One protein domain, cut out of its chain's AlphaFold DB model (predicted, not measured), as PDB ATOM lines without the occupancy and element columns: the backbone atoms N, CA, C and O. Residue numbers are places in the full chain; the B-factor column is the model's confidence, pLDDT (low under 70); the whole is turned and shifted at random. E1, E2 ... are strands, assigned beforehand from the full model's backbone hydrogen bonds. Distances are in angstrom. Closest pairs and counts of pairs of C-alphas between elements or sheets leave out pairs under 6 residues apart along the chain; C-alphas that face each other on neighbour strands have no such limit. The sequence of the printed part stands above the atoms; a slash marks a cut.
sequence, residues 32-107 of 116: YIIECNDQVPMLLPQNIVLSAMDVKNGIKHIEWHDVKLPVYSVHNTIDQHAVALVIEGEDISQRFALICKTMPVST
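AT A GLANCE: This is residues 32 to 107 of the 116 residues of an uncharacterized protein of Acinetobacter baumannii NIPH 80 (UniProt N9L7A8). A strongly twisted sheet of five strands curls like part of a barrel and folds back on itself, with E3 and E6 in one leaf, E4 and E5 in the other, and E7 between them as the hinge. To one side of this curled sheet lies a small sheet of three short strands, E2, E1 and E8, made from the two ends of the printed part. The printed part has 76 residues with no named helix and eight named strands, E1 to E8 in order along the chain; the class is all strand. The larger sheet has the order E3, E6, E7, E5, E4 and is mixed, and the smaller, E2, E1, E8, is antiparallel. The whole is compact, with a radius of gyration of the C-alphas of 11.8 A and spans of 33 by 26 by 17 A.

IN THESE COORDINATES: E1 is residues 32 to 34, with C-alpha 32 at (70.446, 126.888, 113.851). E2 is residues 42 to 45. E3, residues 49 to 56, is the longest strand by residues, 19.3 A from first to last C-alpha. E4 is residues 61 to 64, and E5 is residues 67 to 73, 18.8 A long. E6, residues 81 to 87, is 19.2 A long, and E7, residues 96 to 100, is 12.9 A long. E8 is residues 105 to 107, with C-alpha 107 at (66.108, 131.296, 115.070).

HOW THE PARTS SIT: In the larger sheet, the edge strand E3 is antiparallel to E6 at 156 degrees, with N 50 and O 86 at 2.8 A. E6 and E7 form an antiparallel hairpin, with N 85 and O 98 at 2.8 A. E7 and E5 are parallel at 38 degrees, with N 99 and O 72 at 2.8 A. E4 and E5 form a hairpin, with N 69 and O 62 at 2.8 A. The pairing is staggered: E5 pairs with E4 over residues 67 to 70 and with E7 over residues 71 to 73. In this folded sheet, one sheet bent back into two leaves, E3 and E6 face E5 and E4 with 19 pairs of C-alphas within 11 A. In the smaller sheet, E1 and E2 form a hairpin, with N 32 and O 44 at 2.7 A. E1 and E8 are antiparallel at 137 degrees, with N 33 and O 105 at 2.9 A. The closest C-alphas of E1 and E7, those of Ile 34 and Cys 100, are 7.0 A apart. E2 and E3 meet only through their link, while E3 and E8 are apart.

THE WHOLE: The two C-alphas farthest apart, those of Asp 38 and Asp 66, are 34.7 A apart. The printed part has no cut, and no link is long. The mean pLDDT of the printed part is 87.1, and residues 76 to 79, between E5 and E6, are under 70.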
ATOM      1  N   TYR A  32      70.022 126.641 115.210       92.81
ATOM      2  CA  TYR A  32      70.446 126.888 113.851       92.81
ATOM      3  C   TYR A  32      69.569 126.097 112.887       92.81
ATOM      4  O   TYR A  32      69.319 124.911 113.108       92.81
ATOM      5  N   ILE A  33      69.145 126.742 111.801       91.69
ATOM      6  CA  ILE A  33      68.589 126.067 110.628       91.69
ATOM      7  C   ILE A  33      69.746 125.790 109.670       91.69
ATOM      8  O   ILE A  33      70.374 126.719 109.156       91.69
ATOM      9  N   ILE A  34      70.028 124.510 109.456       91.12
ATOM     10  CA  ILE A  34      71.112 124.032 108.604       91.12
ATOM     11  C   ILE A  34      70.508 123.459 107.329       91.12
ATOM     12  O   ILE A  34      69.814 122.444 107.357       91.12
ATOM     13  N   GLU A  35      70.792 124.112 106.207       88.81
ATOM     14  CA  GLU A  35      70.391 123.640 104.885       88.81
ATOM     15  C   GLU A  35      71.173 122.376 104.508       88.81
ATOM     16  O   GLU A  35      72.410 122.368 104.488       88.81
ATOM     17  N   CYS A  36      70.439 121.311 104.191       86.62
ATOM     18  CA  CYS A  36      70.979 120.019 103.787       86.62
ATOM     19  C   CYS A  36      70.733 119.820 102.288       86.62
ATOM     20  O   CYS A  36      69.641 120.091 101.789       86.62
ATOM     21  N   ASN A  37      71.729 119.335 101.545       82.56
ATOM     22  CA  ASN A  37      71.569 119.166 100.099       82.56
ATOM     23  C   ASN A  37      70.525 118.082  99.773       82.56
ATOM     24  O   ASN A  37      70.678 116.947 100.217       82.56
ATOM     25  N   ASP A  38      69.506 118.424  98.976       80.81
ATOM     26  CA  ASP A  38      68.404 117.535  98.568       80.81
ATOM     27  C   ASP A  38      67.672 116.845  99.739       80.81
ATOM     28  O   ASP A  38      67.081 115.776  99.573       80.81
ATOM     29  N   GLN A  39      67.725 117.429 100.940       83.69
ATOM     30  CA  GLN A  39      67.126 116.896 102.163       83.69
ATOM     31  C   GLN A  39      66.419 118.010 102.939       83.69
ATOM     32  O   GLN A  39      66.627 119.196 102.699       83.69
ATOM     33  N   VAL A  40      65.563 117.624 103.885       86.50
ATOM     34  CA  VAL A  40      64.884 118.585 104.765       86.50
ATOM     35  C   VAL A  40      65.927 119.313 105.632       86.50
ATOM     36  O   VAL A  40      66.840 118.648 106.135       86.50
ATOM     37  N   PRO A  41      65.812 120.643 105.834       88.19
ATOM     38  CA  PRO A  41      66.717 121.384 106.705       88.19
ATOM     39  C   PRO A  41      66.735 120.816 108.123       88.19
ATOM     40  O   PRO A  41      65.701 120.433 108.678       88.19
ATOM     41  N   MET A  42      67.920 120.778 108.717       90.31
ATOM     42  CA  MET A  42      68.118 120.287 110.074       90.31
ATOM     43  C   MET A  42      68.031 121.439 111.076       90.31
ATOM     44  O   MET A  42      68.592 122.509 110.854       90.31
ATOM     45  N   LEU A  43      67.361 121.198 112.204       90.12
ATOM     46  CA  LEU A  43      67.408 122.082 113.364       90.12
ATOM     47  C   LEU A  43      68.472 121.587 114.333       90.12
ATOM     48  O   LEU A  43      68.419 120.440 114.777       90.12
ATOM     49  N   LEU A  44      69.416 122.459 114.671       91.06
ATOM     50  CA  LEU A  44      70.497 122.156 115.599       91.06
ATOM     51  C   LEU A  44      70.479 123.153 116.762       91.06
ATOM     52  O   LEU A  44      70.691 124.338 116.518       91.06
ATOM     53  N   PRO A  45      70.251 122.726 118.014       90.75
ATOM     54  CA  PRO A  45      70.312 123.621 119.167       90.75
ATOM     55  C   PRO A  45      71.648 124.371 119.242       90.75
ATOM     56  O   PRO A  45      72.711 123.791 119.031       90.75
ATOM     57  N   GLN A  46      71.610 125.670 119.534       90.50
ATOM     58  CA  GLN A  46      72.828 126.491 119.558       90.50
ATOM     59  C   GLN A  46      73.699 126.209 120.778       90.50
ATOM     60  O   GLN A  46      74.911 126.384 120.716       90.50
ATOM     61  N   ASN A  47      73.100 125.733 121.870       88.81
ATOM     62  CA  ASN A  47      73.806 125.471 123.120       88.81
ATOM     63  C   ASN A  47      74.831 124.332 123.024       88.81
ATOM     64  O   ASN A  47      75.706 124.268 123.874       88.81
ATOM     65  N   ILE A  48      74.740 123.472 122.005       91.62
ATOM     66  CA  ILE A  48      75.711 122.395 121.756       91.62
ATOM     67  C   ILE A  48      76.760 122.772 120.702       91.62
ATOM     68  O   ILE A  48      77.582 121.939 120.331       91.62
ATOM     69  N   VAL A  49      76.740 123.998 120.171       93.31
ATOM     70  CA  VAL A  49      77.754 124.471 119.221       93.31
ATOM     71  C   VAL A  49      78.835 125.219 119.988       93.31
ATOM     72  O   VAL A  49      78.625 126.326 120.475       93.31
ATOM     73  N   LEU A  50      80.018 124.617 120.070       92.25
ATOM     74  CA  LEU A  50      81.165 125.172 120.789       92.25
ATOM     75  C   LEU A  50      81.879 126.265 119.987       92.25
ATOM     76  O   LEU A  50      82.451 127.192 120.557       92.25
ATOM     77  N   SER A  51      81.907 126.137 118.658       92.19
ATOM     78  CA  SER A  51      82.599 127.077 117.775       92.19
ATOM     79  C   SER A  51      82.104 126.966 116.337       92.19
ATOM     80  O   SER A  51      81.632 125.908 115.922       92.19
ATOM     81  N   ALA A  52      82.259 128.039 115.565       93.12
ATOM     82  CA  ALA A  52      82.056 128.062 114.123       93.12
ATOM     83  C   ALA A  52      83.334 128.570 113.444       93.12
ATOM     84  O   ALA A  52      83.920 129.561 113.885       93.12
ATOM     85  N   MET A  53      83.783 127.883 112.397       91.31
ATOM     86  CA  MET A  53      85.066 128.144 111.742       91.31
ATOM     87  C   MET A  53      84.915 128.106 110.225       91.31
ATOM     88  O   MET A  53      84.323 127.170 109.692       91.31
ATOM     89  N   ASP A  54      85.507 129.064 109.517       90.88
ATOM     90  CA  ASP A  54      85.624 128.979 108.062       90.88
ATOM     91  C   ASP A  54      86.685 127.944 107.684       90.88
ATOM     92  O   ASP A  54      87.837 127.995 108.126       90.88
ATOM     93  N   VAL A  55      86.302 126.997 106.837       89.00
ATOM     94  CA  VAL A  55      87.155 125.905 106.379       89.00
ATOM     95  C   VAL A  55      87.095 125.757 104.865       89.00
ATOM     96  O   VAL A  55      86.178 126.216 104.184       89.00
ATOM     97  N   LYS A  56      88.106 125.087 104.311       84.38
ATOM     98  CA  LYS A  56      88.060 124.626 102.923       84.38
ATOM     99  C   LYS A  56      87.203 123.373 102.838       84.38
ATOM    100  O   LYS A  56      87.196 122.554 103.754       84.38
ATOM    101  N   ASN A  57      86.525 123.200 101.716       75.62
ATOM    102  CA  ASN A  57      85.735 122.001 101.484       75.62
ATOM    103  C   ASN A  57      86.624 120.756 101.299       75.62
ATOM    104  O   ASN A  57      87.774 120.855 100.868       75.62
ATOM    105  N   GLY A  58      86.099 119.578 101.640       76.19
ATOM    106  CA  GLY A  58      86.815 118.302 101.516       76.19
ATOM    107  C   GLY A  58      87.843 118.005 102.617       76.19
ATOM    108  O   GLY A  58      88.618 117.054 102.488       76.19
ATOM    109  N   ILE A  59      87.863 118.780 103.707       82.75
ATOM    110  CA  ILE A  59      88.665 118.441 104.888       82.75
ATOM    111  C   ILE A  59      88.115 117.186 105.574       82.75
ATOM    112  O   ILE A  59      86.912 117.017 105.738       82.75
ATOM    113  N   LYS A  60      89.014 116.286 105.981       82.19
ATOM    114  CA  LYS A  60      88.635 115.042 106.672       82.19
ATOM    115  C   LYS A  60      88.617 115.182 108.192       82.19
ATOM    116  O   LYS A  60      87.963 114.397 108.862       82.19
ATOM    117  N   HIS A  61      89.372 116.146 108.713       87.06
ATOM    118  CA  HIS A  61      89.527 116.401 110.140       87.06
ATOM    119  C   HIS A  61      89.697 117.899 110.373       87.06
ATOM    120  O   HIS A  61      90.251 118.590 109.512       87.06
ATOM    121  N   ILE A  62      89.262 118.374 111.539       89.31
ATOM    122  CA  ILE A  62      89.556 119.724 112.031       89.31
ATOM    123  C   ILE A  62      90.483 119.611 113.227       89.31
ATOM    124  O   ILE A  62      90.230 118.826 114.138       89.31
ATOM    125  N   GLU A  63      91.554 120.397 113.214       88.50
ATOM    126  CA  GLU A  63      92.387 120.598 114.393       88.50
ATOM    127  C   GLU A  63      91.690 121.625 115.281       88.50
ATOM    128  O   GLU A  63      91.545 122.792 114.912       88.50
ATOM    129  N   TRP A  64      91.184 121.161 116.421       86.94
ATOM    130  CA  TRP A  64      90.488 121.994 117.388       86.94
ATOM    131  C   TRP A  64      91.127 121.769 118.755       86.94
ATOM    132  O   TRP A  64      91.057 120.674 119.314       86.94
ATOM    133  N   HIS A  65      91.812 122.798 119.259       85.62
ATOM    134  CA  HIS A  65      92.808 122.656 120.325       85.62
ATOM    135  C   HIS A  65      93.819 121.542 119.982       85.62
ATOM    136  O   HIS A  65      94.341 121.526 118.871       85.62
ATOM    137  N   ASP A  66      94.080 120.606 120.897       83.94
ATOM    138  CA  ASP A  66      95.066 119.531 120.711       83.94
ATOM    139  C   ASP A  66      94.455 118.226 120.166       83.94
ATOM    140  O   ASP A  66      95.087 117.168 120.213       83.94
ATOM    141  N   VAL A  67      93.218 118.271 119.653       86.44
ATOM    142  CA  VAL A  67      92.514 117.091 119.130       86.44
ATOM    143  C   VAL A  67      92.105 117.245 117.671       86.44
ATOM    144  O   VAL A  67      91.778 118.329 117.186       86.44
ATOM    145  N   LYS A  68      92.112 116.116 116.957       90.50
ATOM    146  CA  LYS A  68      91.615 116.015 115.584       90.50
ATOM    147  C   LYS A  68      90.178 115.538 115.616       90.50
ATOM    148  O   LYS A  68      89.922 114.366 115.880       90.50
ATOM    149  N   LEU A  69      89.256 116.451 115.345       91.56
ATOM    150  CA  LEU A  69      87.838 116.142 115.334       91.56
ATOM    151  C   LEU A  69      87.448 115.462 114.016       91.56
ATOM    152  O   LEU A  69      87.880 115.922 112.949       91.56
ATOM    153  N   PRO A  70      86.630 114.395 114.064       92.38
ATOM    154  CA  PRO A  70      86.013 113.834 112.875       92.38
ATOM    155  C   PRO A  70      85.062 114.852 112.249       92.38
ATOM    156  O   PRO A  70      84.434 115.659 112.939       92.38
ATOM    157  N   VAL A  71      84.966 114.805 110.925       91.94
ATOM    158  CA  VAL A  71      84.211 115.773 110.133       91.94
ATOM    159  C   VAL A  71      83.064 115.079 109.409       91.94
ATOM    160  O   VAL A  71      83.278 114.100 108.695       91.94
ATOM    161  N   TYR A  72      81.859 115.629 109.544       90.38
ATOM    162  CA  TYR A  72      80.660 115.179 108.841       90.38
ATOM    163  C   TYR A  72      80.110 116.315 107.989       90.38
ATOM    164  O   TYR A  72      79.908 117.417 108.486       90.38
ATOM    165  N   SER A  73      79.854 116.059 106.708       88.00
ATOM    166  CA  SER A  73      79.274 117.057 105.808       88.00
ATOM    167  C   SER A  73      77.798 116.790 105.581       88.00
ATOM    168  O   SER A  73      77.420 115.683 105.203       88.00
ATOM    169  N   VAL A  74      76.976 117.820 105.770       85.19
ATOM    170  CA  VAL A  74      75.537 117.805 105.443       85.19
ATOM    171  C   VAL A  74      75.232 118.466 104.097       85.19
ATOM    172  O   VAL A  74      74.090 118.484 103.641       85.19
ATOM    173  N   HIS A  75      76.265 118.979 103.424       75.56
ATOM    174  CA  HIS A  75      76.169 119.565 102.093       75.56
ATOM    175  C   HIS A  75      77.160 118.919 101.119       75.56
ATOM    176  O   HIS A  75      78.117 118.248 101.516       75.56
ATOM    177  N   ASN A  76      76.911 119.116  99.825       66.75
ATOM    178  CA  ASN A  76      77.695 118.508  98.759       66.75
ATOM    179  C   ASN A  76      78.957 119.330  98.427       66.75
ATOM    180  O   ASN A  76      78.962 120.558  98.519       66.75
ATOM    181  N   THR A  77      80.033 118.653  98.023       62.34
ATOM    182  CA  THR A  77      81.425 119.153  98.053       62.34
ATOM    183  C   THR A  77      81.828 120.114  96.917       62.34
ATOM    184  O   THR A  77      82.984 120.116  96.493       62.34
ATOM    185  N   ILE A  78      80.896 120.885  96.352       59.34
ATOM    186  CA  ILE A  78      81.144 121.661  95.117       59.34
ATOM    187  C   ILE A  78      81.752 123.047  95.411       59.34
ATOM    188  O   ILE A  78      82.490 123.587  94.587       59.34
ATOM    189  N   ASP A  79      81.504 123.614  96.592       64.38
ATOM    190  CA  ASP A  79      81.947 124.971  96.936       64.38
ATOM    191  C   ASP A  79      83.386 125.002  97.488       64.38
ATOM    192  O   ASP A  79      83.823 124.062  98.145       64.38
ATOM    193  N   GLN A  80      84.142 126.082  97.244       70.38
ATOM    194  CA  GLN A  80      85.526 126.237  97.746       70.38
ATOM    195  C   GLN A  80      85.606 126.543  99.250       70.38
ATOM    196  O   GLN A  80      86.606 126.213  99.894       70.38
ATOM    197  N   HIS A  81      84.563 127.166  99.794       78.62
ATOM    198  CA  HIS A  81      84.469 127.599 101.183       78.62
ATOM    199  C   HIS A  81      83.296 126.903 101.859       78.62
ATOM    200  O   HIS A  81      82.253 126.703 101.239       78.62
ATOM    201  N   ALA A  82      83.485 126.548 103.122       88.25
ATOM    202  CA  ALA A  82      82.470 125.952 103.965       88.25
ATOM    203  C   ALA A  82      82.644 126.438 105.408       88.25
ATOM    204  O   ALA A  82      83.712 126.915 105.787       88.25
ATOM    205  N   VAL A  83      81.604 126.288 106.219       91.19
ATOM    206  CA  VAL A  83      81.638 126.588 107.652       91.19
ATOM    207  C   VAL A  83      81.589 125.282 108.425       91.19
ATOM    208  O   VAL A  83      80.720 124.446 108.194       91.19
ATOM    209  N   ALA A  84      82.508 125.104 109.360       93.38
ATOM    210  CA  ALA A  84      82.512 123.998 110.294       93.38
ATOM    211  C   ALA A  84      81.949 124.431 111.644       93.38
ATOM    212  O   ALA A  84      82.473 125.355 112.262       93.38
ATOM    213  N   LEU A  85      80.925 123.732 112.119       94.62
ATOM    214  CA  LEU A  85      80.398 123.879 113.470       94.62
ATOM    215  C   LEU A  85      80.995 122.784 114.345       94.62
ATOM    216  O   LEU A  85      80.780 121.603 114.081       94.62
ATOM    217  N   VAL A  86      81.739 123.158 115.377       94.69
ATOM    218  CA  VAL A  86      82.250 122.213 116.371       94.69
ATOM    219  C   VAL A  86      81.132 121.906 117.352       94.69
ATOM    220  O   VAL A  86      80.644 122.805 118.035       94.69
ATOM    221  N   ILE A  87      80.732 120.642 117.404       94.81
ATOM    222  CA  ILE A  87      79.617 120.162 118.209       94.81
ATOM    223  C   ILE A  87      80.142 119.560 119.510       94.81
ATOM    224  O   ILE A  87      81.124 118.810 119.524       94.81
ATOM    225  N   GLU A  88      79.480 119.915 120.604       91.50
ATOM    226  CA  GLU A  88      79.690 119.346 121.924       91.50
ATOM    227  C   GLU A  88      79.330 117.854 121.945       91.50
ATOM    228  O   GLU A  88      78.388 117.401 121.298       91.50
ATOM    229  N   GLY A  89      80.091 117.090 122.719       87.81
ATOM    230  CA  GLY A  89      79.797 115.708 123.079       87.81
ATOM    231  C   GLY A  89      80.089 115.520 124.564       87.81
ATOM    232  O   GLY A  89      80.790 116.349 125.152       87.81
ATOM    233  N   GLU A  90      79.577 114.441 125.165       86.19
ATOM    234  CA  GLU A  90      79.769 114.169 126.600       86.19
ATOM    235  C   GLU A  90      81.256 114.038 126.964       86.19
ATOM    236  O   GLU A  90      81.681 114.444 128.043       86.19
ATOM    237  N   ASP A  91      82.054 113.513 126.031       87.44
ATOM    238  CA  ASP A  91      83.510 113.447 126.109       87.44
ATOM    239  C   ASP A  91      84.158 114.088 124.870       87.44
ATOM    240  O   ASP A  91      83.555 114.197 123.798       87.44
ATOM    241  N   ILE A  92      85.428 114.477 124.995       85.00
ATOM    242  CA  ILE A  92      86.241 115.036 123.909       85.00
ATOM    243  C   ILE A  92      86.260 114.096 122.694       85.00
ATOM    244  O   ILE A  92      86.210 114.570 121.561       85.00
ATOM    245  N   SER A  93      86.278 112.777 122.917       87.00
ATOM    246  CA  SER A  93      86.262 111.771 121.845       87.00
ATOM    247  C   SER A  93      84.956 111.723 121.041       87.00
ATOM    248  O   SER A  93      84.951 111.233 119.912       87.00
ATOM    249  N   GLN A  94      83.860 112.240 121.602       88.44
ATOM    250  CA  GLN A  94      82.545 112.286 120.960       88.44
ATOM    251  C   GLN A  94      82.279 113.611 120.240       88.44
ATOM    252  O   GLN A  94      81.262 113.741 119.559       88.44
ATOM    253  N   ARG A  95      83.174 114.596 120.373       93.75
ATOM    254  CA  ARG A  95      83.064 115.861 119.644       93.75
ATOM    255  C   ARG A  95      83.311 115.628 118.166       93.75
ATOM    256  O   ARG A  95      84.147 114.817 117.769       93.75
ATOM    257  N   PHE A  96      82.614 116.389 117.343       94.12
ATOM    258  CA  PHE A  96      82.768 116.331 115.900       94.12
ATOM    259  C   PHE A  96      82.534 117.701 115.289       94.12
ATOM    260  O   PHE A  96      81.971 118.595 115.916       94.12
ATOM    261  N   ALA A  97      82.976 117.862 114.050       94.25
ATOM    262  CA  ALA A  97      82.706 119.051 113.271       94.25
ATOM    263  C   ALA A  97      81.661 118.762 112.192       94.25
ATOM    264  O   ALA A  97      81.811 117.830 111.398       94.25
ATOM    265  N   LEU A  98      80.620 119.584 112.147       93.25
ATOM    266  CA  LEU A  98      79.575 119.541 111.136       93.25
ATOM    267  C   LEU A  98      79.841 120.598 110.059       93.25
ATOM    268  O   LEU A  98      79.876 121.793 110.348       93.25
ATOM    269  N   ILE A  99      80.012 120.168 108.814       91.94
ATOM    270  CA  ILE A  99      80.349 121.035 107.682       91.94
ATOM    271  C   ILE A  99      79.072 121.484 106.978       91.94
ATOM    272  O   ILE A  99      78.335 120.688 106.386       91.94
ATOM    273  N   CYS A 100      78.845 122.789 107.024       89.81
ATOM    274  CA  CYS A 100      77.732 123.515 106.433       89.81
ATOM    275  C   CYS A 100      78.244 124.360 105.260       89.81
ATOM    276  O   CYS A 100      79.395 124.799 105.258       89.81
ATOM    277  N   LYS A 101      77.398 124.610 104.259       86.69
ATOM    278  CA  LYS A 101      77.780 125.425 103.094       86.69
ATOM    279  C   LYS A 101      78.114 126.868 103.497       86.69
ATOM    280  O   LYS A 101      79.070 127.455 103.009       86.69
ATOM    281  N   THR A 102      77.318 127.427 104.400       88.75
ATOM    282  CA  THR A 102      77.460 128.783 104.945       88.75
ATOM    283  C   THR A 102      77.149 128.777 106.436       88.75
ATOM    284  O   THR A 102      76.661 127.775 106.963       88.75
ATOM    285  N   MET A 103      77.390 129.908 107.107       90.94
ATOM    286  CA  MET A 103      76.955 130.096 108.490       90.94
ATOM    287  C   MET A 103      75.432 129.883 108.576       90.94
ATOM    288  O   MET A 103      74.698 130.541 107.829       90.94
ATOM    289  N   PRO A 104      74.947 128.969 109.434       90.56
ATOM    290  CA  PRO A 104      73.521 128.715 109.576       90.56
ATOM    291  C   PRO A 104      72.760 129.916 110.134       90.56
ATOM    292  O   PRO A 104      73.298 130.721 110.899       90.56
ATOM    293  N   VAL A 105      71.471 129.994 109.810       91.94
ATOM    294  CA  VAL A 105      70.591 131.042 110.335       91.94
ATOM    295  C   VAL A 105      70.153 130.681 111.752       91.94
ATOM    296  O   VAL A 105      69.684 129.573 111.998       91.94
ATOM    297  N   SER A 106      70.292 131.629 112.676       90.81
ATOM    298  CA  SER A 106      69.793 131.521 114.049       90.81
ATOM    299  C   SER A 106      68.299 131.843 114.104       90.81
ATOM    300  O   SER A 106      67.863 132.863 113.562       90.81
ATOM    301  N   THR A 107      67.510 130.999 114.767       86.88
ATOM    302  CA  THR A 107      66.108 131.296 115.070       86.88
ATOM    303  C   THR A 107      65.703 130.724 116.429       86.88
ATOM    304  O   THR A 107      66.150 129.646 116.825       86.88
TER     305      THR A 107